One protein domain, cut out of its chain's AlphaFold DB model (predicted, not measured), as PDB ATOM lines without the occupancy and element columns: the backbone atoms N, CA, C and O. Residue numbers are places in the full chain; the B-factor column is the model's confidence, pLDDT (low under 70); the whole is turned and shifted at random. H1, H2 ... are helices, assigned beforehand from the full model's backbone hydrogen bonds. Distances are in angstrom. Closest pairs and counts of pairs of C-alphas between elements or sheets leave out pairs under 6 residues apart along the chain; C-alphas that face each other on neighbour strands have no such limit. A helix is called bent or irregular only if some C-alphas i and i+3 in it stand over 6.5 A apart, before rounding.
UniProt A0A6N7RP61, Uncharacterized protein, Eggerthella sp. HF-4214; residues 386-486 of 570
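Overview. This is residues 386 to 486 of the 570 residues of an uncharacterized protein of Eggerthella sp. HF-4214 (UniProt A0A6N7RP61). One long helix, H4, makes most of the length of an elongated two-part model: a cluster of three shorter helices packs on its earlier part, and H5 folds back side by side with its later part. In the cluster H1 and H2 form a hairpin whose linked end packs on H4, while the short helix H3 packs on the other end of that hairpin; H5 is away from the cluster, and only residues 460 to 465, at the turn between H4 and H5, stand free. The printed part has 101 residues with five named helices, H1, H2, H3, H4 and H5 in that order along the chain, and no named strand; the class is all helix. The whole is loose, with a radius of gyration of the C-alphas of 16.2 A, and the C-alphas span 51 by 26 by 18 A.

Along the chain. H4, the longest helix, holds residues 433 to 457 and runs 36.1 A from C-alpha 433 at (10.166, 62.721, -111.529) to C-alpha 457 at (-1.254, 49.311, -80.050). H5 holds residues 464 to 480, is 24.6 A long and ends with C-alpha 480 at (0.500, 49.694, -100.465). H2 holds residues 405 to 420 and is 22.0 A long. H1 holds residues 386 to 399, is 19.8 A long and begins with C-alpha 386 at (24.891, 70.444, -96.235). H3 holds residues 422 to 430 and is 14.5 A long; it is neither bent nor irregular, but only just: C-alphas 423 and 426 are 6.1 A apart.

Arrangement. H4 and H5 form a helical hairpin, at a shallow tilt of 13 degrees, opposite ways. They touch with 17 pairs of C-alphas within 8 A, the closest those of Phe 452 and Ala 473, 5.4 A apart. Residues 439 to 449 of H4 touch residues 405 to 412 of H2, the closest C-alphas being those of Leu 408 and Leu 446 at 6.2 A. The lines of H2 and H4 stand at a steep tilt of 64 degrees, opposite ways. Residues 435 to 439 of H4 touch residues 395 to 399 of H1, about perpendicular at 77 degrees, the closest C-alphas being those of Leu 398 and Glu 435 at 6.5 A. H1 and H2 form a second helical hairpin, at a shallow tilt of 30 degrees, opposite ways; they touch, the closest C-alphas being those of Leu 394 and Leu 414 at 6.1 A. H3 touches residues 415 to 419 of H2 at a steep tilt of 59 degrees, opposite ways, the C-alphas of Ala 419 and Ala 425 being closest at 4.4 A. H3 also touches residues 387 to 391 of H1 at a steep tilt of 40 degrees, the same way, the C-alphas of Ala 387 and Leu 424 being closest at 5.7 A. H5 is apart from H1, H2 and H3, and H3 is only just apart from H4, with their closest C-alphas at 8.3 A. In H1, H2, H4 and H5 every O i to N i+4 pair is within hydrogen-bond range; in H3 0 of 5 such pairs are, beside 4 of 6 O i to N i+3 pairs.

Size, cuts and confidence. The two C-alphas farthest apart in the domain are those of Val 388 and Asp 464, 51.1 A. The printed part has no cut. The links from H1 to H2, H2 to H3 and H3 to H4 are tight, the link from H4 to H5 is short, and no link is long. The mean pLDDT of the printed part is 75.6; it is under 70 at residues 404, 452 and 455 to 486, and its mean over H5 is 56.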
ATOM      1  N   PRO A 386      25.893  71.336 -96.812       89.75
ATOM      2  CA  PRO A 386      24.891  70.444 -96.235       89.75
ATOM      3  C   PRO A 386      23.732  70.130 -97.182       89.75
ATOM      4  O   PRO A 386      23.188  69.029 -97.130       89.75
ATOM      5  N   ALA A 387      23.359  71.071 -98.050       90.81
ATOM      6  CA  ALA A 387      22.291  70.896 -99.025       90.81
ATOM      7  C   ALA A 387      22.656  69.853-100.086       90.81
ATOM      8  O   ALA A 387      21.823  69.023-100.452       90.81
ATOM      9  N   VAL A 388      23.911  69.867-100.539       90.75
ATOM     10  CA  VAL A 388      24.442  68.909-101.515       90.75
ATOM     11  C   VAL A 388      24.536  67.521-100.887       90.75
ATOM     12  O   VAL A 388      24.035  66.557-101.467       90.75
ATOM     13  N   ALA A 389      25.107  67.425 -99.684       89.94
ATOM     14  CA  ALA A 389      25.276  66.156 -98.981       89.94
ATOM     15  C   ALA A 389      23.930  65.485 -98.654       89.94
ATOM     16  O   ALA A 389      23.719  64.324 -98.993       89.94
ATOM     17  N   GLN A 390      22.979  66.225 -98.073       90.94
ATOM     18  CA  GLN A 390      21.672  65.668 -97.703       90.94
ATOM     19  C   GLN A 390      20.838  65.253 -98.917       90.94
ATOM     20  O   GLN A 390      20.134  64.243 -98.863       90.94
ATOM     21  N   LEU A 391      20.907  66.008-100.019       91.56
ATOM     22  CA  LEU A 391      20.240  65.618-101.258       91.56
ATOM     23  C   LEU A 391      20.867  64.345-101.844       91.56
ATOM     24  O   LEU A 391      20.137  63.474-102.314       91.56
ATOM     25  N   ALA A 392      22.195  64.217-101.806       90.00
ATOM     26  CA  ALA A 392      22.889  63.016-102.261       90.00
ATOM     27  C   ALA A 392      22.519  61.783-101.416       90.00
ATOM     28  O   ALA A 392      22.184  60.745-101.987       90.00
ATOM     29  N   ASP A 393      22.490  61.916-100.086       91.62
ATOM     30  CA  ASP A 393      22.060  60.855 -99.168       91.62
ATOM     31  C   ASP A 393      20.611  60.434 -99.439       91.62
ATOM     32  O   ASP A 393      20.308  59.241 -99.512       91.62
ATOM     33  N   LEU A 394      19.712  61.401 -99.661       92.62
ATOM     34  CA  LEU A 394      18.322  61.115-100.014       92.62
ATOM     35  C   LEU A 394      18.226  60.355-101.342       92.62
ATOM     36  O   LEU A 394      17.521  59.350-101.415       92.62
ATOM     37  N   ARG A 395      18.945  60.786-102.387       92.75
ATOM     38  CA  ARG A 395      18.968  60.081-103.681       92.75
ATOM     39  C   ARG A 395      19.510  58.658-103.551       92.75
ATOM     40  O   ARG A 395      18.930  57.734-104.115       92.75
ATOM     41  N   ALA A 396      20.576  58.466-102.777       90.94
ATOM     42  CA  ALA A 396      21.135  57.144-102.508       90.94
ATOM     43  C   ALA A 396      20.116  56.240-101.794       90.94
ATOM     44  O   ALA A 396      19.915  55.095-102.202       90.94
ATOM     45  N   ALA A 397      19.417  56.772-100.789       88.81
ATOM     46  CA  ALA A 397      18.373  56.044-100.081       88.81
ATOM     47  C   ALA A 397      17.197  55.691-101.008       88.81
ATOM     48  O   ALA A 397      16.720  54.558-100.979       88.81
ATOM     49  N   LEU A 398      16.768  56.611-101.882       88.25
ATOM     50  CA  LEU A 398      15.716  56.377-102.883       88.25
ATOM     51  C   LEU A 398      16.115  55.357-103.961       88.25
ATOM     52  O   LEU A 398      15.247  54.651-104.473       88.25
ATOM     53  N   GLY A 399      17.403  55.247-104.290       86.25
ATOM     54  CA  GLY A 399      17.919  54.251-105.232       86.25
ATOM     55  C   GLY A 399      18.049  52.839-104.648       86.25
ATOM     56  O   GLY A 399      18.020  51.861-105.395       86.25
ATOM     57  N   ALA A 400      18.174  52.704-103.325       83.38
ATOM     58  CA  ALA A 400      18.275  51.412-102.650       83.38
ATOM     59  C   ALA A 400      16.889  50.793-102.416       83.38
ATOM     60  O   ALA A 400      15.991  51.473-101.924       83.38
ATOM     61  N   ALA A 401      16.700  49.509-102.731       77.81
ATOM     62  CA  ALA A 401      15.461  48.809-102.387       77.81
ATOM     63  C   ALA A 401      15.311  48.734-100.851       77.81
ATOM     64  O   ALA A 401      16.255  48.279-100.198       77.81
ATOM     65  N   PRO A 402      14.173  49.164-100.272       74.31
ATOM     66  CA  PRO A 402      13.983  49.142 -98.825       74.31
ATOM     67  C   PRO A 402      13.933  47.694 -98.319       74.31
ATOM     68  O   PRO A 402      13.198  46.871 -98.868       74.31
ATOM     69  N   GLN A 403      14.711  47.378 -97.285       72.50
ATOM     70  CA  GLN A 403      14.741  46.049 -96.669       72.50
ATOM     71  C   GLN A 403      13.757  45.924 -95.505       72.50
ATOM     72  O   GLN A 403      13.228  44.833 -95.268       72.50
ATOM     73  N   ASP A 404      13.508  47.029 -94.801       69.44
ATOM     74  CA  ASP A 404      12.629  47.094 -93.637       69.44
ATOM     75  C   ASP A 404      12.011  48.499 -93.428       69.44
ATOM     76  O   ASP A 404      12.169  49.427 -94.229       69.44
ATOM     77  N   ALA A 405      11.255  48.654 -92.336       70.81
ATOM     78  CA  ALA A 405      10.645  49.926 -91.958       70.81
ATOM     79  C   ALA A 405      11.672  50.964 -91.465       70.81
ATOM     80  O   ALA A 405      11.366  52.158 -91.448       70.81
ATOM     81  N   VAL A 406      12.874  50.540 -91.057       76.62
ATOM     82  CA  VAL A 406      13.955  51.443 -90.634       76.62
ATOM     83  C   VAL A 406      14.466  52.220 -91.839       76.62
ATOM     84  O   VAL A 406      14.607  53.438 -91.747       76.62
ATOM     85  N   ASP A 407      14.630  51.557 -92.984       77.69
ATOM     86  CA  ASP A 407      15.013  52.208 -94.242       77.69
ATOM     87  C   ASP A 407      13.987  53.268 -94.677       77.69
ATOM     88  O   ASP A 407      14.349  54.369 -95.098       77.69
ATOM     89  N   LEU A 408      12.689  52.972 -94.535       80.56
ATOM     90  CA  LEU A 408      11.619  53.926 -94.854       80.56
ATOM     91  C   LEU A 408      11.619  55.131 -93.903       80.56
ATOM     92  O   LEU A 408      11.492  56.269 -94.354       80.56
ATOM     93  N   ARG A 409      11.809  54.894 -92.599       85.38
ATOM     94  CA  ARG A 409      11.936  55.962 -91.592       85.38
ATOM     95  C   ARG A 409      13.176  56.821 -91.828       85.38
ATOM     96  O   ARG A 409      13.098  58.033 -91.658       85.38
ATOM     97  N   ALA A 410      14.287  56.232 -92.272       86.69
ATOM     98  CA  ALA A 410      15.502  56.968 -92.614       86.69
ATOM     99  C   ALA A 410      15.293  57.902 -93.821       86.69
ATOM    100  O   ALA A 410      15.730  59.054 -93.793       86.69
ATOM    101  N   VAL A 411      14.578  57.444 -94.859       88.12
ATOM    102  CA  VAL A 411      14.192  58.286 -96.009       88.12
ATOM    103  C   VAL A 411      13.304  59.450 -95.569       88.12
ATOM    104  O   VAL A 411      13.548  60.591 -95.972       88.12
ATOM    105  N   ASP A 412      12.290  59.190 -94.737       89.06
ATOM    106  CA  ASP A 412      11.392  60.246 -94.255       89.06
ATOM    107  C   ASP A 412      12.112  61.233 -93.324       89.06
ATOM    108  O   ASP A 412      11.896  62.439 -93.422       89.06
ATOM    109  N   GLU A 413      13.059  60.768 -92.505       90.75
ATOM    110  CA  GLU A 413      13.893  61.641 -91.679       90.75
ATOM    111  C   GLU A 413      14.772  62.570 -92.534       90.75
ATOM    112  O   GLU A 413      14.854  63.770 -92.257       90.75
ATOM    113  N   LEU A 414      15.397  62.058 -93.601       89.62
ATOM    114  CA  LEU A 414      16.170  62.876 -94.545       89.62
ATOM    115  C   LEU A 414      15.287  63.918 -95.243       89.62
ATOM    116  O   LEU A 414      15.644  65.098 -95.304       89.62
ATOM    117  N   ARG A 415      14.101  63.509 -95.706       92.25
ATOM    118  CA  ARG A 415      13.105  64.420 -96.284       92.25
ATOM    119  C   ARG A 415      12.684  65.495 -95.279       92.25
ATOM    120  O   ARG A 415      12.618  66.668 -95.642       92.25
ATOM    121  N   ALA A 416      12.404  65.119 -94.033       89.56
ATOM    122  CA  ALA A 416      11.987  66.039 -92.982       89.56
ATOM    123  C   ALA A 416      13.093  67.045 -92.635       89.56
ATOM    124  O   ALA A 416      12.803  68.228 -92.468       89.56
ATOM    125  N   ARG A 417      14.360  66.610 -92.590       89.00
ATOM    126  CA  ARG A 417      15.520  67.498 -92.393       89.00
ATOM    127  C   ARG A 417      15.645  68.528 -93.515       89.00
ATOM    128  O   ARG A 417      15.798  69.711 -93.218       89.00
ATOM    129  N   LEU A 418      15.505  68.102 -94.773       87.50
ATOM    130  CA  LEU A 418      15.494  69.013 -95.921       87.50
ATOM    131  C   LEU A 418      14.305  69.984 -95.858       87.50
ATOM    132  O   LEU A 418      14.470  71.170 -96.111       87.50
ATOM    133  N   ALA A 419      13.116  69.516 -95.479       88.31
ATOM    134  CA  ALA A 419      11.920  70.355 -95.395       88.31
ATOM    135  C   ALA A 419      11.921  71.335 -94.203       88.31
ATOM    136  O   ALA A 419      11.219  72.346 -94.246       88.31
ATOM    137  N   ALA A 420      12.676  71.047 -93.138       86.12
ATOM    138  CA  ALA A 420      12.699  71.852 -91.916       86.12
ATOM    139  C   ALA A 420      13.450  73.184 -92.071       86.12
ATOM    140  O   ALA A 420      13.136  74.147 -91.366       86.12
ATOM    141  N   ASP A 421      14.422  73.259 -92.985       83.31
ATOM    142  CA  ASP A 421      15.127  74.497 -93.319       83.31
ATOM    143  C   ASP A 421      14.598  75.045 -94.657       83.31
ATOM    144  O   ASP A 421      14.757  74.389 -95.687       83.31
ATOM    145  N   PRO A 422      14.022  76.260 -94.696       76.81
ATOM    146  CA  PRO A 422      13.550  76.881 -95.934       76.81
ATOM    147  C   PRO A 422      14.600  76.952 -97.056       76.81
ATOM    148  O   PRO A 422      14.236  76.946 -98.228       76.81
ATOM    149  N   ARG A 423      15.897  77.016 -96.725       73.56
ATOM    150  CA  ARG A 423      16.992  77.000 -97.712       73.56
ATOM    151  C   ARG A 423      17.212  75.609 -98.309       73.56
ATOM    152  O   ARG A 423      17.561  75.488 -99.483       73.56
ATOM    153  N   LEU A 424      17.002  74.567 -97.509       85.50
ATOM    154  CA  LEU A 424      17.172  73.172 -97.909       85.50
ATOM    155  C   LEU A 424      15.918  72.610 -98.582       85.50
ATOM    156  O   LEU A 424      16.031  71.767 -99.468       85.50
ATOM    157  N   ALA A 425      14.737  73.128 -98.239       87.50
ATOM    158  CA  ALA A 425      13.461  72.676 -98.784       87.50
ATOM    159  C   ALA A 425      13.425  72.785-100.315       87.50
ATOM    160  O   ALA A 425      12.915  71.894-100.994       87.50
ATOM    161  N   ASN A 426      14.061  73.825-100.862       90.50
ATOM    162  CA  ASN A 426      14.207  74.013-102.303       90.50
ATOM    163  C   ASN A 426      14.930  72.846-102.995       90.50
ATOM    164  O   ASN A 426      14.666  72.579-104.166       90.50
ATOM    165  N   GLN A 427      15.799  72.111-102.298       93.06
ATOM    166  CA  GLN A 427      16.556  71.012-102.901       93.06
ATOM    167  C   GLN A 427      15.675  69.817-103.264       93.06
ATOM    168  O   GLN A 427      16.018  69.061-104.168       93.06
ATOM    169  N   LEU A 428      14.502  69.672-102.641       91.50
ATOM    170  CA  LEU A 428      13.533  68.647-103.037       91.50
ATOM    171  C   LEU A 428      13.045  68.854-104.483       91.50
ATOM    172  O   LEU A 428      12.712  67.885-105.167       91.50
ATOM    173  N   HIS A 429      13.085  70.090-104.998       91.81
ATOM    174  CA  HIS A 429      12.787  70.388-106.401       91.81
ATOM    175  C   HIS A 429      13.878  69.921-107.371       91.81
ATOM    176  O   HIS A 429      13.647  69.940-108.574       91.81
ATOM    177  N   LEU A 430      15.028  69.446-106.888       93.12
ATOM    178  CA  LEU A 430      16.081  68.850-107.718       93.12
ATOM    179  C   LEU A 430      15.923  67.343-107.911       93.12
ATOM    180  O   LEU A 430      16.654  66.754-108.709       93.12
ATOM    181  N   LEU A 431      14.989  66.704-107.205       91.94
ATOM    182  CA  LEU A 431      14.646  65.310-107.463       91.94
ATOM    183  C   LEU A 431      14.013  65.187-108.854       91.94
ATOM    184  O   LEU A 431      13.148  65.987-109.222       91.94
ATOM    185  N   SER A 432      14.438  64.179-109.609       90.44
ATOM    186  CA  SER A 432      13.801  63.758-110.857       90.44
ATOM    187  C   SER A 432      12.366  63.284-110.611       90.44
ATOM    188  O   SER A 432      11.990  62.961-109.485       90.44
ATOM    189  N   GLU A 433      11.547  63.208-111.663       87.62
ATOM    190  CA  GLU A 433      10.166  62.721-111.529       87.62
ATOM    191  C   GLU A 433      10.102  61.303-110.943       87.62
ATOM    192  O   GLU A 433       9.281  61.041-110.067       87.62
ATOM    193  N   GLY A 434      11.014  60.414-111.352       88.00
ATOM    194  CA  GLY A 434      11.099  59.056-110.810       88.00
ATOM    195  C   GLY A 434      11.490  59.026-109.330       88.00
ATOM    196  O   GLY A 434      10.894  58.286-108.546       88.00
ATOM    197  N   GLU A 435      12.443  59.866-108.915       92.69
ATOM    198  CA  GLU A 435      12.835  59.987-107.505       92.69
ATOM    199  C   GLU A 435      11.695  60.557-106.653       92.69
ATOM    200  O   GLU A 435      11.443  60.052-105.561       92.69
ATOM    201  N   ARG A 436      10.967  61.565-107.154       90.75
ATOM    202  CA  ARG A 436       9.795  62.127-106.464       90.75
ATOM    203  C   ARG A 436       8.684  61.093-106.318       90.75
ATOM    204  O   ARG A 436       8.177  60.926-105.217       90.75
ATOM    205  N   ALA A 437       8.360  60.362-107.385       88.69
ATOM    206  CA  ALA A 437       7.363  59.295-107.336       88.69
ATOM    207  C   ALA A 437       7.754  58.204-106.325       88.69
ATOM    208  O   ALA A 437       6.933  57.784-105.513       88.69
ATOM    209  N   THR A 438       9.031  57.810-106.307       88.12
ATOM    210  CA  THR A 438       9.564  56.848-105.327       88.12
ATOM    211  C   THR A 438       9.481  57.391-103.897       88.12
ATOM    212  O   THR A 438       9.129  56.661-102.972       88.12
ATOM    213  N   LEU A 439       9.783  58.676-103.688       90.94
ATOM    214  CA  LEU A 439       9.672  59.324-102.380       90.94
ATOM    215  C   LEU A 439       8.217  59.372-101.895       90.94
ATOM    216  O   LEU A 439       7.953  59.095-100.725       90.94
ATOM    217  N   GLU A 440       7.275  59.693-102.783       89.31
ATOM    218  CA  GLU A 440       5.836  59.689-102.498       89.31
ATOM    219  C   GLU A 440       5.335  58.286-102.140       89.31
ATOM    220  O   GLU A 440       4.649  58.120-101.129       89.31
ATOM    221  N   GLU A 441       5.737  57.269-102.907       86.38
ATOM    222  CA  GLU A 441       5.417  55.865-102.639       86.38
ATOM    223  C   GLU A 441       5.929  55.427-101.261       86.38
ATOM    224  O   GLU A 441       5.165  54.900-100.449       86.38
ATOM    225  N   ARG A 442       7.199  55.706-100.947       87.00
ATOM    226  CA  ARG A 442       7.806  55.347 -99.655       87.00
ATOM    227  C   ARG A 442       7.183  56.085 -98.479       87.00
ATOM    228  O   ARG A 442       7.001  55.497 -97.417       87.00
ATOM    229  N   THR A 443       6.816  57.347 -98.673       86.31
ATOM    230  CA  THR A 443       6.098  58.126 -97.656       86.31
ATOM    231  C   THR A 443       4.726  57.507 -97.376       86.31
ATOM    232  O   THR A 443       4.335  57.357 -96.219       86.31
ATOM    233  N   ALA A 444       3.990  57.121 -98.423       82.12
ATOM    234  CA  ALA A 444       2.688  56.474 -98.275       82.12
ATOM    235  C   ALA A 444       2.804  55.100 -97.593       82.12
ATOM    236  O   ALA A 444       1.990  54.772 -96.728       82.12
ATOM    237  N   ALA A 445       3.839  54.329 -97.938       78.88
ATOM    238  CA  ALA A 445       4.166  53.061 -97.296       78.88
ATOM    239  C   ALA A 445       4.422  53.227 -95.790       78.88
ATOM    240  O   ALA A 445       3.828  52.512 -94.984       78.88
ATOM    241  N   LEU A 446       5.250  54.202 -95.401       83.31
ATOM    242  CA  LEU A 446       5.543  54.476 -93.994       83.31
ATOM    243  C   LEU A 446       4.284  54.886 -93.218       83.31
ATOM    244  O   LEU A 446       4.025  54.354 -92.142       83.31
ATOM    245  N   ALA A 447       3.448  55.755 -93.795       80.56
ATOM    246  CA  ALA A 447       2.188  56.154 -93.173       80.56
ATOM    247  C   ALA A 447       1.237  54.962 -92.944       80.56
ATOM    248  O   ALA A 447       0.527  54.921 -91.938       80.56
ATOM    249  N   ALA A 448       1.227  53.979 -93.853       73.62
ATOM    250  CA  ALA A 448       0.455  52.750 -93.682       73.62
ATOM    251  C   ALA A 448       1.013  51.866 -92.552       73.62
ATOM    252  O   ALA A 448       0.231  51.322 -91.770       73.62
ATOM    253  N   ILE A 449       2.342  51.759 -92.436       73.31
ATOM    254  CA  ILE A 449       3.013  51.034 -91.344       73.31
ATOM    255  C   ILE A 449       2.679  51.677 -89.997       73.31
ATOM    256  O   ILE A 449       2.209  50.986 -89.096       73.31
ATOM    257  N   ASP A 450       2.838  52.993 -89.869       78.50
ATOM    258  CA  ASP A 450       2.573  53.696 -88.612       78.50
ATOM    259  C   ASP A 450       1.083  53.614 -88.220       78.50
ATOM    260  O   ASP A 450       0.748  53.455 -87.044       78.50
ATOM    261  N   ALA A 451       0.167  53.650 -89.198       73.56
ATOM    262  CA  ALA A 451      -1.260  53.434 -88.956       73.56
ATOM    263  C   ALA A 451      -1.563  52.005 -88.474       73.56
ATOM    264  O   ALA A 451      -2.390  51.823 -87.575       73.56
ATOM    265  N   PHE A 452      -0.894  50.997 -89.040       68.00
ATOM    266  CA  PHE A 452      -1.007  49.610 -88.593       68.00
ATOM    267  C   PHE A 452      -0.464  49.434 -87.170       68.00
ATOM    268  O   PHE A 452      -1.163  48.888 -86.316       68.00
ATOM    269  N   GLU A 453       0.734  49.949 -86.878       72.44
ATOM    270  CA  GLU A 453       1.332  49.895 -85.538       72.44
ATOM    271  C   GLU A 453       0.438  50.588 -84.496       72.44
ATOM    272  O   GLU A 453       0.210  50.044 -83.412       72.44
ATOM    273  N   ALA A 454      -0.145  51.741 -84.837       72.88
ATOM    274  CA  ALA A 454      -1.099  52.440 -83.981       72.88
ATOM    275  C   ALA A 454      -2.390  51.634 -83.759       72.88
ATOM    276  O   ALA A 454      -2.887  51.571 -82.632       72.88
ATOM    277  N   ALA A 455      -2.925  50.991 -84.803       64.25
ATOM    278  CA  ALA A 455      -4.105  50.136 -84.696       64.25
ATOM    279  C   ALA A 455      -3.844  48.925 -83.790       64.25
ATOM    280  O   ALA A 455      -4.669  48.629 -82.927       64.25
ATOM    281  N   VAL A 456      -2.683  48.275 -83.931       64.00
ATOM    282  CA  VAL A 456      -2.253  47.157 -83.077       64.00
ATOM    283  C   VAL A 456      -2.079  47.608 -81.627       64.00
ATOM    284  O   VAL A 456      -2.567  46.942 -80.715       64.00
ATOM    285  N   ALA A 457      -1.441  48.758 -81.392       67.88
ATOM    286  CA  ALA A 457      -1.254  49.311 -80.050       67.88
ATOM    287  C   ALA A 457      -2.580  49.707 -79.372       67.88
ATOM    288  O   ALA A 457      -2.689  49.654 -78.145       67.88
ATOM    289  N   ALA A 458      -3.590  50.088 -80.158       63.62
ATOM    290  CA  ALA A 458      -4.914  50.465 -79.677       63.62
ATOM    291  C   ALA A 458      -5.841  49.267 -79.397       63.62
ATOM    292  O   ALA A 458      -6.952  49.476 -78.904       63.62
ATOM    293  N   LEU A 459      -5.419  48.026 -79.682       59.50
ATOM    294  CA  LEU A 459      -6.222  46.833 -79.417       59.50
ATOM    295  C   LEU A 459      -6.428  46.647 -77.901       59.50
ATOM    296  O   LEU A 459      -5.474  46.342 -77.179       59.50
ATOM    297  N   PRO A 460      -7.667  46.750 -77.375       52.78
ATOM    298  CA  PRO A 460      -7.951  46.198 -76.061       52.78
ATOM    299  C   PRO A 460      -7.806  44.672 -76.151       52.78
ATOM    300  O   PRO A 460      -8.019  44.099 -77.221       52.78
ATOM    301  N   LYS A 461      -7.451  44.004 -75.039       54.91
ATOM    302  CA  LYS A 461      -7.359  42.529 -74.954       54.91
ATOM    303  C   LYS A 461      -8.436  41.855 -75.820       54.91
ATOM    304  O   LYS A 461      -9.615  42.102 -75.585       54.91
ATOM    305  N   ALA A 462      -7.985  41.060 -76.796       48.41
ATOM    306  CA  ALA A 462      -8.738  40.278 -77.785       48.41
ATOM    307  C   ALA A 462     -10.273  40.468 -77.765       48.41
ATOM    308  O   ALA A 462     -10.988  39.768 -77.050       48.41
ATOM    309  N   THR A 463     -10.778  41.398 -78.581       54.59
ATOM    310  CA  THR A 463     -12.199  41.457 -78.974       54.59
ATOM    311  C   THR A 463     -12.310  41.455 -80.502       54.59
ATOM    312  O   THR A 463     -11.440  42.000 -81.184       54.59
ATOM    313  N   ASP A 464     -13.388  40.875 -81.041       53.97
ATOM    314  CA  ASP A 464     -13.612  40.676 -82.488       53.97
ATOM    315  C   ASP A 464     -13.599  41.976 -83.319       53.97
ATOM    316  O   ASP A 464     -13.273  41.967 -84.507       53.97
ATOM    317  N   ALA A 465     -13.919  43.120 -82.704       52.69
ATOM    318  CA  ALA A 465     -13.885  44.423 -83.369       52.69
ATOM    319  C   ALA A 465     -12.449  44.915 -83.621       52.69
ATOM    320  O   ALA A 465     -12.159  45.438 -84.696       52.69
ATOM    321  N   GLY A 466     -11.538  44.695 -82.667       53.19
ATOM    322  CA  GLY A 466     -10.125  45.039 -82.831       53.19
ATOM    323  C   GLY A 466      -9.451  44.194 -83.917       53.19
ATOM    324  O   GLY A 466      -8.703  44.712 -84.742       53.19
ATOM    325  N   ALA A 467      -9.806  42.910 -83.985       53.41
ATOM    326  CA  ALA A 467      -9.364  41.994 -85.033       53.41
ATOM    327  C   ALA A 467      -9.728  42.472 -86.450       53.41
ATOM    328  O   ALA A 467      -8.908  42.387 -87.363       53.41
ATOM    329  N   ARG A 468     -10.940  43.013 -86.638       55.44
ATOM    330  CA  ARG A 468     -11.385  43.546 -87.934       55.44
ATOM    331  C   ARG A 468     -10.561  44.763 -88.360       55.44
ATOM    332  O   ARG A 468     -10.113  44.822 -89.497       55.44
ATOM    333  N   THR A 469     -10.302  45.691 -87.438       55.28
ATOM    334  CA  THR A 469      -9.482  46.885 -87.704       55.28
ATOM    335  C   THR A 469      -8.025  46.529 -88.014       55.28
ATOM    336  O   THR A 469      -7.440  47.119 -88.918       55.28
ATOM    337  N   ALA A 470      -7.450  45.541 -87.321       54.09
ATOM    338  CA  ALA A 470      -6.107  45.045 -87.620       54.09
ATOM    339  C   ALA A 470      -6.034  44.354 -88.996       54.09
ATOM    340  O   ALA A 470      -5.061  44.547 -89.721       54.09
ATOM    341  N   LEU A 471      -7.073  43.603 -89.382       57.19
ATOM    342  CA  LEU A 471      -7.173  42.967 -90.699       57.19
ATOM    343  C   LEU A 471      -7.295  44.000 -91.829       57.19
ATOM    344  O   LEU A 471      -6.587  43.888 -92.827       57.19
ATOM    345  N   ASP A 472      -8.144  45.017 -91.666       60.69
ATOM    346  CA  ASP A 472      -8.299  46.093 -92.651       60.69
ATOM    347  C   ASP A 472      -6.985  46.889 -92.807       60.69
ATOM    348  O   ASP A 472      -6.589  47.232 -93.924       60.69
ATOM    349  N   ALA A 473      -6.256  47.121 -91.707       55.56
ATOM    350  CA  ALA A 473      -4.943  47.769 -91.723       55.56
ATOM    351  C   ALA A 473      -3.853  46.889 -92.371       55.56
ATOM    352  O   ALA A 473      -3.058  47.391 -93.165       55.56
ATOM    353  N   ALA A 474      -3.846  45.578 -92.109       57.50
ATOM    354  CA  ALA A 474      -2.941  44.627 -92.760       57.50
ATOM    355  C   ALA A 474      -3.212  44.511 -94.272       57.50
ATOM    356  O   ALA A 474      -2.279  44.461 -95.071       57.50
ATOM    357  N   GLN A 475      -4.483  44.529 -94.686       58.97
ATOM    358  CA  GLN A 475      -4.871  44.545 -96.100       58.97
ATOM    359  C   GLN A 475      -4.478  45.858 -96.791       58.97
ATOM    360  O   GLN A 475      -4.022  45.830 -97.934       58.97
ATOM    361  N   ALA A 476      -4.608  47.000 -96.107       58.88
ATOM    362  CA  ALA A 476      -4.139  48.289 -96.612       58.88
ATOM    363  C   ALA A 476      -2.608  48.320 -96.773       58.88
ATOM    364  O   ALA A 476      -2.115  48.790 -97.799       58.88
ATOM    365  N   LEU A 477      -1.865  47.757 -95.812       56.91
ATOM    366  CA  LEU A 477      -0.411  47.602 -95.889       56.91
ATOM    367  C   LEU A 477       0.001  46.695 -97.061       56.91
ATOM    368  O   LEU A 477       0.862  47.069 -97.852       56.91
ATOM    369  N   TYR A 478      -0.668  45.549 -97.224       56.94
ATOM    370  CA  TYR A 478      -0.434  44.620 -98.336       56.94
ATOM    371  C   TYR A 478      -0.709  45.258 -99.707       56.94
ATOM    372  O   TYR A 478       0.004  45.004-100.676       56.94
ATOM    373  N   ALA A 479      -1.728  46.117 -99.800       57.38
ATOM    374  CA  ALA A 479      -2.045  46.842-101.027       57.38
ATOM    375  C   ALA A 479      -1.038  47.964-101.348       57.38
ATOM    376  O   ALA A 479      -0.808  48.246-102.527       57.38
ATOM    377  N   ALA A 480      -0.465  48.605-100.323       53.62
ATOM    378  CA  ALA A 480       0.500  49.694-100.465       53.62
ATOM    379  C   ALA A 480       1.930  49.197-100.737       53.62
ATOM    380  O   ALA A 480       2.648  49.840-101.495       53.62
ATOM    381  N   VAL A 481       2.332  48.057-100.160       56.25
ATOM    382  CA  VAL A 481       3.689  47.500-100.296       56.25
ATOM    383  C   VAL A 481       3.626  45.976-100.501       56.25
ATOM    384  O   VAL A 481       3.825  45.210 -99.555       56.25
ATOM    385  N   PRO A 482       3.355  45.498-101.732       52.66
ATOM    386  CA  PRO A 482       3.099  44.076-102.002       52.66
ATOM    387  C   PRO A 482       4.255  43.138-101.619       52.66
ATOM    388  O   PRO A 482       4.024  41.979-101.272       52.66
ATOM    389  N   ASP A 483       5.493  43.642-101.655       46.44
ATOM    390  CA  ASP A 483       6.709  42.871-101.375       46.44
ATOM    391  C   ASP A 483       7.169  42.930 -99.904       46.44
ATOM    392  O   ASP A 483       7.962  42.083 -99.488       46.44
ATOM    393  N   ALA A 484       6.637  43.843 -99.074       45.78
ATOM    394  CA  ALA A 484       7.008  43.944 -97.650       45.78
ATOM    395  C   ALA A 484       6.562  42.723 -96.827       45.78
ATOM    396  O   ALA A 484       7.157  42.408 -95.801       45.78
ATOM    397  N   TYR A 485       5.557  41.984 -97.305       40.12
ATOM    398  CA  TYR A 485       5.034  40.782 -96.646       40.12
ATOM    399  C   TYR A 485       5.935  39.541 -96.782       40.12
ATOM    400  O   TYR A 485       5.599  38.482 -96.255       40.12
ATOM    401  N   ARG A 486       7.050  39.631 -97.523       38.97
ATOM    402  CA  ARG A 486       7.972  38.503 -97.747       38.97
ATOM    403  C   ARG A 486       9.227  38.525 -96.882       38.97
ATOM    404  O   ARG A 486       9.952  37.532 -96.905       38.97
TER     405      ARG A 486